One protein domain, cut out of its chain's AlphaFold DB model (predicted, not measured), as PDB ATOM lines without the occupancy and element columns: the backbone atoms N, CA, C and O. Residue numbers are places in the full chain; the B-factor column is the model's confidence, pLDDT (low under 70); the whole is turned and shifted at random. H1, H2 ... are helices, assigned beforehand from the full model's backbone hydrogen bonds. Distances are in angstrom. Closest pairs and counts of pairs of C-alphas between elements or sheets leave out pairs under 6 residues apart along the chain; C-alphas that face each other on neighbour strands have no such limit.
ATOM      1  N   LYS A 362       5.897 -11.284 -33.674       90.31
ATOM      2  CA  LYS A 362       6.638 -12.459 -33.187       90.31
ATOM      3  C   LYS A 362       7.224 -12.313 -31.786       90.31
ATOM      4  O   LYS A 362       7.430 -13.323 -31.119       90.31
ATOM      5  N   ALA A 363       7.541 -11.091 -31.378       90.88
ATOM      6  CA  ALA A 363       8.166 -10.788 -30.096       90.88
ATOM      7  C   ALA A 363       7.151 -10.440 -28.991       90.88
ATOM      8  O   ALA A 363       7.558 -10.246 -27.846       90.88
ATOM      9  N   LEU A 364       5.850 -10.360 -29.306       90.62
ATOM     10  CA  LEU A 364       4.817  -9.996 -28.338       90.62
ATOM     11  C   LEU A 364       4.791 -10.966 -27.142       90.62
ATOM     12  O   LEU A 364       4.664 -12.181 -27.331       90.62
ATOM     13  N   PRO A 365       4.811 -10.448 -25.900       91.69
ATOM     14  CA  PRO A 365       4.530 -11.255 -24.722       91.69
ATOM     15  C   PRO A 365       3.130 -11.889 -24.798       91.69
ATOM     16  O   PRO A 365       2.216 -11.280 -25.366       91.69
ATOM     17  N   PRO A 366       2.892 -13.052 -24.156       93.12
ATOM     18  CA  PRO A 366       1.582 -13.710 -24.161       93.12
ATOM     19  C   PRO A 366       0.422 -12.799 -23.727       93.12
ATOM     20  O   PRO A 366      -0.672 -12.878 -24.281       93.12
ATOM     21  N   MET A 367       0.676 -11.896 -22.773       94.31
ATOM     22  CA  MET A 367      -0.288 -10.887 -22.321       94.31
ATOM     23  C   MET A 367      -0.693  -9.921 -23.445       94.31
ATOM     24  O   MET A 367      -1.878  -9.679 -23.662       94.31
ATOM     25  N   ALA A 368       0.282  -9.392 -24.187       94.50
ATOM     26  CA  ALA A 368       0.025  -8.469 -25.287       94.50
ATOM     27  C   ALA A 368      -0.674  -9.173 -26.459       94.50
ATOM     28  O   ALA A 368      -1.631  -8.638 -27.011       94.50
ATOM     29  N   ALA A 369      -0.283 -10.413 -26.774       94.56
ATOM     30  CA  ALA A 369      -0.968 -11.227 -27.779       94.56
ATOM     31  C   ALA A 369      -2.448 -11.472 -27.417       94.56
ATOM     32  O   ALA A 369      -3.326 -11.369 -28.278       94.56
ATOM     33  N   ARG A 370      -2.742 -11.725 -26.132       95.19
ATOM     34  CA  ARG A 370      -4.116 -11.839 -25.617       95.19
ATOM     35  C   ARG A 370      -4.889 -10.525 -25.766       95.19
ATOM     36  O   ARG A 370      -6.021 -10.547 -26.243       95.19
ATOM     37  N   ALA A 371      -4.278  -9.387 -25.432       96.88
ATOM     38  CA  ALA A 371      -4.885  -8.072 -25.639       96.88
ATOM     39  C   ALA A 371      -5.196  -7.807 -27.123       96.88
ATOM     40  O   ALA A 371      -6.300  -7.370 -27.438       96.88
ATOM     41  N   CYS A 372      -4.281  -8.136 -28.044       95.56
ATOM     42  CA  CYS A 372      -4.517  -8.009 -29.485       95.56
ATOM     43  C   CYS A 372      -5.740  -8.820 -29.945       95.56
ATOM     44  O   CYS A 372      -6.551  -8.305 -30.714       95.56
ATOM     45  N   LYS A 373      -5.910 -10.053 -29.443       95.00
ATOM     46  CA  LYS A 373      -7.081 -10.890 -29.752       95.00
ATOM     47  C   LYS A 373      -8.383 -10.256 -29.254       95.00
ATOM     48  O   LYS A 373      -9.345 -10.172 -30.008       95.00
ATOM     49  N   ILE A 374      -8.398  -9.764 -28.014       95.94
ATOM     50  CA  ILE A 374      -9.558  -9.076 -27.426       95.94
ATOM     51  C   ILE A 374      -9.936  -7.840 -28.250       95.94
ATOM     52  O   ILE A 374     -11.104  -7.663 -28.588       95.94
ATOM     53  N   VAL A 375      -8.957  -7.008 -28.620       96.19
ATOM     54  CA  VAL A 375      -9.204  -5.814 -29.444       96.19
ATOM     55  C   VAL A 375      -9.756  -6.189 -30.818       96.19
ATOM     56  O   VAL A 375     -10.696  -5.540 -31.268       96.19
ATOM     57  N   SER A 376      -9.236  -7.244 -31.456       93.75
ATOM     58  CA  SER A 376      -9.780  -7.749 -32.725       93.75
ATOM     59  C   SER A 376     -11.246  -8.157 -32.578       93.75
ATOM     60  O   SER A 376     -12.087  -7.694 -33.340       93.75
ATOM     61  N   ASN A 377     -11.574  -8.935 -31.544       92.44
ATOM     62  CA  ASN A 377     -12.947  -9.371 -31.287       92.44
ATOM     63  C   ASN A 377     -13.899  -8.185 -31.055       92.44
ATOM     64  O   ASN A 377     -15.033  -8.204 -31.527       92.44
ATOM     65  N   ILE A 378     -13.458  -7.150 -30.331       93.38
ATOM     66  CA  ILE A 378     -14.250  -5.929 -30.110       93.38
ATOM     67  C   ILE A 378     -14.458  -5.178 -31.424       93.38
ATOM     68  O   ILE A 378     -15.594  -4.835 -31.747       93.38
ATOM     69  N   ARG A 379     -13.385  -4.965 -32.196       91.50
ATOM     70  CA  ARG A 379     -13.437  -4.305 -33.507       91.50
ATOM     71  C   ARG A 379     -14.445  -4.990 -34.428       91.50
ATOM     72  O   ARG A 379     -15.274  -4.307 -35.027       91.50
ATOM     73  N   ASP A 380     -14.393  -6.317 -34.519       87.12
ATOM     74  CA  ASP A 380     -15.241  -7.095 -35.426       87.12
ATOM     75  C   ASP A 380     -16.724  -7.037 -35.001       87.12
ATOM     76  O   ASP A 380     -17.617  -6.927 -35.844       87.12
ATOM     77  N   ARG A 381     -17.013  -7.010 -33.689       86.56
ATOM     78  CA  ARG A 381     -18.378  -6.796 -33.163       86.56
ATOM     79  C   ARG A 381     -18.904  -5.399 -33.480       86.56
ATOM     80  O   ARG A 381     -20.053  -5.248 -33.896       86.56
ATOM     81  N   GLU A 382     -18.082  -4.379 -33.256       87.69
ATOM     82  CA  GLU A 382     -18.474  -2.977 -33.413       87.69
ATOM     83  C   GLU A 382     -18.583  -2.558 -34.883       87.69
ATOM     84  O   GLU A 382     -19.436  -1.729 -35.206       87.69
ATOM     85  N   LEU A 383     -17.825  -3.192 -35.790       78.50
ATOM     86  CA  LEU A 383     -17.912  -2.960 -37.238       78.50
ATOM     87  C   LEU A 383     -19.340  -3.155 -37.772       78.50
ATOM     88  O   LEU A 383     -19.764  -2.449 -38.679       78.50
ATOM     89  N   ASN A 384     -20.113  -4.075 -37.195       66.56
ATOM     90  CA  ASN A 384     -21.498  -4.323 -37.605       66.56
ATOM     91  C   ASN A 384     -22.504  -3.356 -36.949       66.56
ATOM     92  O   ASN A 384     -23.565  -3.080 -37.507       66.56
ATOM     93  N   GLN A 385     -22.176  -2.818 -35.771       69.62
ATOM     94  CA  GLN A 385     -23.070  -1.958 -34.985       69.62
ATOM     95  C   GLN A 385     -22.962  -0.484 -35.389       69.62
ATOM     96  O   GLN A 385     -23.978   0.172 -35.592       69.62
ATOM     97  N   GLY A 842      17.761   1.085 -31.630       92.62
ATOM     98  CA  GLY A 842      16.373   1.036 -31.180       92.62
ATOM     99  C   GLY A 842      16.275   0.953 -29.656       92.62
ATOM    100  O   GLY A 842      16.879   1.748 -28.943       92.62
ATOM    101  N   ILE A 843      15.516  -0.021 -29.150       93.44
ATOM    102  CA  ILE A 843      15.322  -0.232 -27.705       93.44
ATOM    103  C   ILE A 843      16.602  -0.667 -26.965       93.44
ATOM    104  O   ILE A 843      16.687  -0.513 -25.747       93.44
ATOM    105  N   LEU A 844      17.591  -1.212 -27.686       94.56
ATOM    106  CA  LEU A 844      18.849  -1.710 -27.118       94.56
ATOM    107  C   LEU A 844      19.927  -0.625 -26.993       94.56
ATOM    108  O   LEU A 844      21.011  -0.919 -26.497       94.56
ATOM    109  N   GLY A 845      19.655   0.594 -27.468       94.12
ATOM    110  CA  GLY A 845      20.574   1.722 -27.320       94.12
ATOM    111  C   GLY A 845      20.639   2.249 -25.883       94.12
ATOM    112  O   GLY A 845      19.854   1.863 -25.016       94.12
ATOM    113  N   GLU A 846      21.556   3.185 -25.643       91.94
ATOM    114  CA  GLU A 846      21.763   3.809 -24.321       91.94
ATOM    115  C   GLU A 846      21.300   5.279 -24.263       91.94
ATOM    116  O   GLU A 846      21.279   5.892 -23.196       91.94
ATOM    117  N   GLY A 847      20.920   5.863 -25.405       93.75
ATOM    118  CA  GLY A 847      20.513   7.266 -25.512       93.75
ATOM    119  C   GLY A 847      19.057   7.547 -25.119       93.75
ATOM    120  O   GLY A 847      18.252   6.646 -24.873       93.75
ATOM    121  N   THR A 848      18.683   8.833 -25.151       94.69
ATOM    122  CA  THR A 848      17.334   9.330 -24.822       94.69
ATOM    123  C   THR A 848      16.233   8.555 -25.544       94.69
ATOM    124  O   THR A 848      15.256   8.137 -24.926       94.69
ATOM    125  N   ARG A 849      16.404   8.310 -26.849       95.19
ATOM    126  CA  ARG A 849      15.447   7.573 -27.686       95.19
ATOM    127  C   ARG A 849      15.192   6.153 -27.175       95.19
ATOM    128  O   ARG A 849      14.039   5.731 -27.119       95.19
ATOM    129  N   ALA A 850      16.243   5.437 -26.781       96.69
ATOM    130  CA  ALA A 850      16.126   4.084 -26.250       96.69
ATOM    131  C   ALA A 850      15.408   4.077 -24.892       96.69
ATOM    132  O   ALA A 850      14.500   3.272 -24.699       96.69
ATOM    133  N   SER A 851      15.713   5.039 -24.009       97.19
ATOM    134  CA  SER A 851      14.973   5.229 -22.747       97.19
ATOM    135  C   SER A 851      13.478   5.446 -22.998       97.19
ATOM    136  O   SER A 851      12.646   4.794 -22.371       97.19
ATOM    137  N   ARG A 852      13.106   6.295 -23.971       97.44
ATOM    138  CA  ARG A 852      11.687   6.546 -24.297       97.44
ATOM    139  C   ARG A 852      10.980   5.320 -24.853       97.44
ATOM    140  O   ARG A 852       9.806   5.120 -24.552       97.44
ATOM    141  N   LEU A 853      11.682   4.491 -25.623       97.19
ATOM    142  CA  LEU A 853      11.154   3.204 -26.066       97.19
ATOM    143  C   LEU A 853      10.919   2.261 -24.887       97.19
ATOM    144  O   LEU A 853       9.845   1.680 -24.796       97.19
ATOM    145  N   GLN A 854      11.881   2.131 -23.974       97.25
ATOM    146  CA  GLN A 854      11.758   1.270 -22.792       97.25
ATOM    147  C   GLN A 854      10.596   1.709 -21.887       97.25
ATOM    148  O   GLN A 854       9.784   0.877 -21.484       97.25
ATOM    149  N   GLU A 855      10.475   3.015 -21.628       97.06
ATOM    150  CA  GLU A 855       9.348   3.611 -20.901       97.06
ATOM    151  C   GLU A 855       8.014   3.293 -21.593       97.06
ATOM    152  O   GLU A 855       7.087   2.792 -20.957       97.06
ATOM    153  N   TRP A 856       7.931   3.512 -22.910       97.38
ATOM    154  CA  TRP A 856       6.714   3.236 -23.669       97.38
ATOM    155  C   TRP A 856       6.342   1.752 -23.679       97.38
ATOM    156  O   TRP A 856       5.168   1.430 -23.541       97.38
ATOM    157  N   TYR A 857       7.307   0.838 -23.797       96.50
ATOM    158  CA  TYR A 857       7.036  -0.600 -23.751       96.50
ATOM    159  C   TYR A 857       6.472  -1.034 -22.389       96.50
ATOM    160  O   TYR A 857       5.552  -1.851 -22.352       96.50
ATOM    161  N   ALA A 858       6.945  -0.446 -21.286       96.12
ATOM    162  CA  ALA A 858       6.378  -0.679 -19.956       96.12
ATOM    163  C   ALA A 858       4.940  -0.129 -19.829       96.12
ATOM    164  O   ALA A 858       4.055  -0.789 -19.269       96.12
ATOM    165  N   ASP A 859       4.678   1.057 -20.389       96.19
ATOM    166  CA  ASP A 859       3.329   1.629 -20.454       96.19
ATOM    167  C   ASP A 859       2.395   0.782 -21.335       96.19
ATOM    168  O   ASP A 859       1.235   0.558 -20.983       96.19
ATOM    169  N   PHE A 860       2.892   0.287 -22.472       97.38
ATOM    170  CA  PHE A 860       2.146  -0.554 -23.402       97.38
ATOM    171  C   PHE A 860       1.807  -1.910 -22.782       97.38
ATOM    172  O   PHE A 860       0.671  -2.364 -22.905       97.38
ATOM    173  N   GLU A 861       2.729  -2.528 -22.042       96.56
ATOM    174  CA  GLU A 861       2.457  -3.758 -21.293       96.56
ATOM    175  C   GLU A 861       1.370  -3.541 -20.228       96.56
ATOM    176  O   GLU A 861       0.414  -4.317 -20.146       96.56
ATOM    177  N   SER A 862       1.457  -2.438 -19.479       97.44
ATOM    178  CA  SER A 862       0.440  -2.049 -18.491       97.44
ATOM    179  C   SER A 862      -0.926  -1.795 -19.144       97.44
ATOM    180  O   SER A 862      -1.970  -2.182 -18.614       97.44
ATOM    181  N   PHE A 863      -0.932  -1.171 -20.323       98.31
ATOM    182  CA  PHE A 863      -2.126  -0.974 -21.137       98.31
ATOM    183  C   PHE A 863      -2.718  -2.307 -21.612       98.31
ATOM    184  O   PHE A 863      -3.917  -2.528 -21.442       98.31
ATOM    185  N   CYS A 864      -1.903  -3.223 -22.143       98.12
ATOM    186  CA  CYS A 864      -2.351  -4.553 -22.547       98.12
ATOM    187  C   CYS A 864      -2.945  -5.321 -21.363       98.12
ATOM    188  O   CYS A 864      -4.024  -5.895 -21.494       98.12
ATOM    189  N   GLN A 865      -2.300  -5.280 -20.194       97.62
ATOM    190  CA  GLN A 865      -2.839  -5.882 -18.978       97.62
ATOM    191  C   GLN A 865      -4.225  -5.315 -18.651       97.62
ATOM    192  O   GLN A 865      -5.157  -6.089 -18.434       97.62
ATOM    193  N   TRP A 866      -4.388  -3.988 -18.674       98.25
ATOM    194  CA  TRP A 866      -5.688  -3.351 -18.467       98.25
ATOM    195  C   TRP A 866      -6.738  -3.830 -19.479       98.25
ATOM    196  O   TRP A 866      -7.827  -4.207 -19.056       98.25
ATOM    197  N   VAL A 867      -6.411  -3.909 -20.777       97.94
ATOM    198  CA  VAL A 867      -7.337  -4.422 -21.806       97.94
ATOM    199  C   VAL A 867      -7.803  -5.840 -21.469       97.94
ATOM    200  O   VAL A 867      -8.995  -6.129 -21.536       97.94
ATOM    201  N   THR A 868      -6.884  -6.722 -21.064       96.62
ATOM    202  CA  THR A 868      -7.234  -8.118 -20.746       96.62
ATOM    203  C   THR A 868      -8.061  -8.299 -19.476       96.62
ATOM    204  O   THR A 868      -8.663  -9.359 -19.300       96.62
ATOM    205  N   VAL A 869      -8.061  -7.309 -18.581       96.25
ATOM    206  CA  VAL A 869      -8.857  -7.318 -17.347       96.25
ATOM    207  C   VAL A 869     -10.217  -6.679 -17.595       96.25
ATOM    208  O   VAL A 869     -11.235  -7.285 -17.283       96.25
ATOM    209  N   GLU A 870     -10.234  -5.482 -18.180       97.25
ATOM    210  CA  GLU A 870     -11.447  -4.691 -18.403       97.25
ATOM    211  C   GLU A 870     -12.382  -5.344 -19.428       97.25
ATOM    212  O   GLU A 870     -13.596  -5.328 -19.263       97.25
ATOM    213  N   PHE A 871     -11.819  -5.952 -20.477       95.75
ATOM    214  CA  PHE A 871     -12.583  -6.520 -21.590       95.75
ATOM    215  C   PHE A 871     -12.432  -8.041 -21.698       95.75
ATOM    216  O   PHE A 871     -12.535  -8.603 -22.787       95.75
ATOM    217  N   ALA A 872     -12.201  -8.721 -20.571       90.00
ATOM    218  CA  ALA A 872     -12.057 -10.178 -20.519       90.00
ATOM    219  C   ALA A 872     -13.258 -10.922 -21.137       90.00
ATOM    220  O   ALA A 872     -13.092 -11.973 -21.747       90.00
ATOM    221  N   GLU A 873     -14.466 -10.361 -21.026       86.44
ATOM    222  CA  GLU A 873     -15.694 -10.938 -21.591       86.44
ATOM    223  C   GLU A 873     -15.640 -11.067 -23.122       86.44
ATOM    224  O   GLU A 873     -16.183 -12.013 -23.686       86.44
ATOM    225  N   ALA A 874     -14.920 -10.171 -23.806       81.50
ATOM    226  CA  ALA A 874     -14.771 -10.216 -25.259       81.50
ATOM    227  C   ALA A 874     -13.823 -11.333 -25.745       81.50
ATOM    228  O   ALA A 874     -13.686 -11.548 -26.949       81.50
ATOM    229  N   GLU A 875     -13.171 -12.059 -24.833       74.56
ATOM    230  CA  GLU A 875     -12.298 -13.191 -25.154       74.56
ATOM    231  C   GLU A 875     -13.066 -14.498 -25.413       74.56
ATOM    232  O   GLU A 875     -12.554 -15.369 -26.118       74.56
ATOM    233  N   VAL A 876     -14.268 -14.643 -24.840       66.50
ATOM    234  CA  VAL A 876     -14.976 -15.933 -24.719       66.50
ATOM    235  C   VAL A 876     -15.895 -16.234 -25.906       66.50
ATOM    236  O   VAL A 876     -16.182 -17.402 -26.154       66.50
ATOM    237  N   ASP A 877     -16.328 -15.229 -26.671       51.19
ATOM    238  CA  ASP A 877     -17.197 -15.494 -27.823       51.19
ATOM    239  C   ASP A 877     -16.366 -15.953 -29.029       51.19
ATOM    240  O   ASP A 877     -15.555 -15.196 -29.574       51.19
ATOM    241  N   GLU A 878     -16.581 -17.202 -29.445       40.94
ATOM    242  CA  GLU A 878     -16.226 -17.665 -30.785       40.94
ATOM    243  C   GLU A 878     -17.012 -16.858 -31.836       40.94
ATOM    244  O   GLU A 878     -18.148 -16.449 -31.571       40.94
ATOM    245  N   PRO A 879     -16.431 -16.595 -33.018       38.06
ATOM    246  CA  PRO A 879     -17.151 -15.918 -34.086       38.06
ATOM    247  C   PRO A 879     -18.363 -16.767 -34.506       38.06
ATOM    248  O   PRO A 879     -18.210 -17.956 -34.783       38.06
ATOM    249  N   ILE A 880     -19.552 -16.149 -34.507       31.86
ATOM    250  CA  ILE A 880     -20.803 -16.716 -35.049       31.86
ATOM    251  C   ILE A 880     -20.711 -16.812 -36.569       31.86
ATOM    252  O   ILE A 880     -20.245 -15.819 -37.178       31.86
TER     253      ILE A 880
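This is residues 362 to 385 and 842 to 880 of the 880 residues of the protein "Protein kinase domain-containing protein" of Aspergillus carbonarius (strain ITEM 5010) (UniProt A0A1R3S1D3). Two long helices, H1 and H2, meet as a wide, open V: the first half of H1 packs on the later part of H2, and the rest of each runs out away from the meeting place. The short H3 follows H2 and packs on H1 near this junction. The printed part has 63 residues, with three named helices in the order H1, H2, H3 and no named strand; the class is all helix. The whole is loose, with a radius of gyration of the C-alphas of 14.9 A, and its C-alphas span 48 by 20 by 20 A, a rod in outline.

H1, residues 366 to 385, touches H2, residues 848 to 870, with residues 367 to 375 alone, and H2 touches it with residues 861 to 868 alone. Their closest C-alphas are those of Ala 371 and Cys 864, 5.3 A apart. They run the same way at a steep tilt of 62 degrees. H3, residues 872 to 875, touches H1, whose residues 373 to 378 alone take part; the closest C-alphas are those of Ile 374 and Glu 875, 5.4 A apart. H2 and H3 meet only through their link, a tight one of 1 residue. In H2 every O i to N i+4 pair is within hydrogen-bond range, in H1 14 of 16 are, and H3 is too short for such a pair.

H1 begins at C-alpha 366 (1.582, -13.710, -24.161) and is 29.4 A long from first to last C-alpha. H2 begins at C-alpha 848 (17.334, 9.330, -24.822) and is 32.7 A long. H3 is 5.5 A long and ends at C-alpha 875 (-12.298, -13.191, -25.154).

The two C-alphas farthest apart, those of Gly 847 and Ile 880, are 48.7 A apart. Residues 386 to 841 are not printed, and C-alphas 385 and 842 are 39.7 A apart across this cut. The mean pLDDT of the printed part is 89.0; residues 384 to 385 and 876 to 880 are under 70.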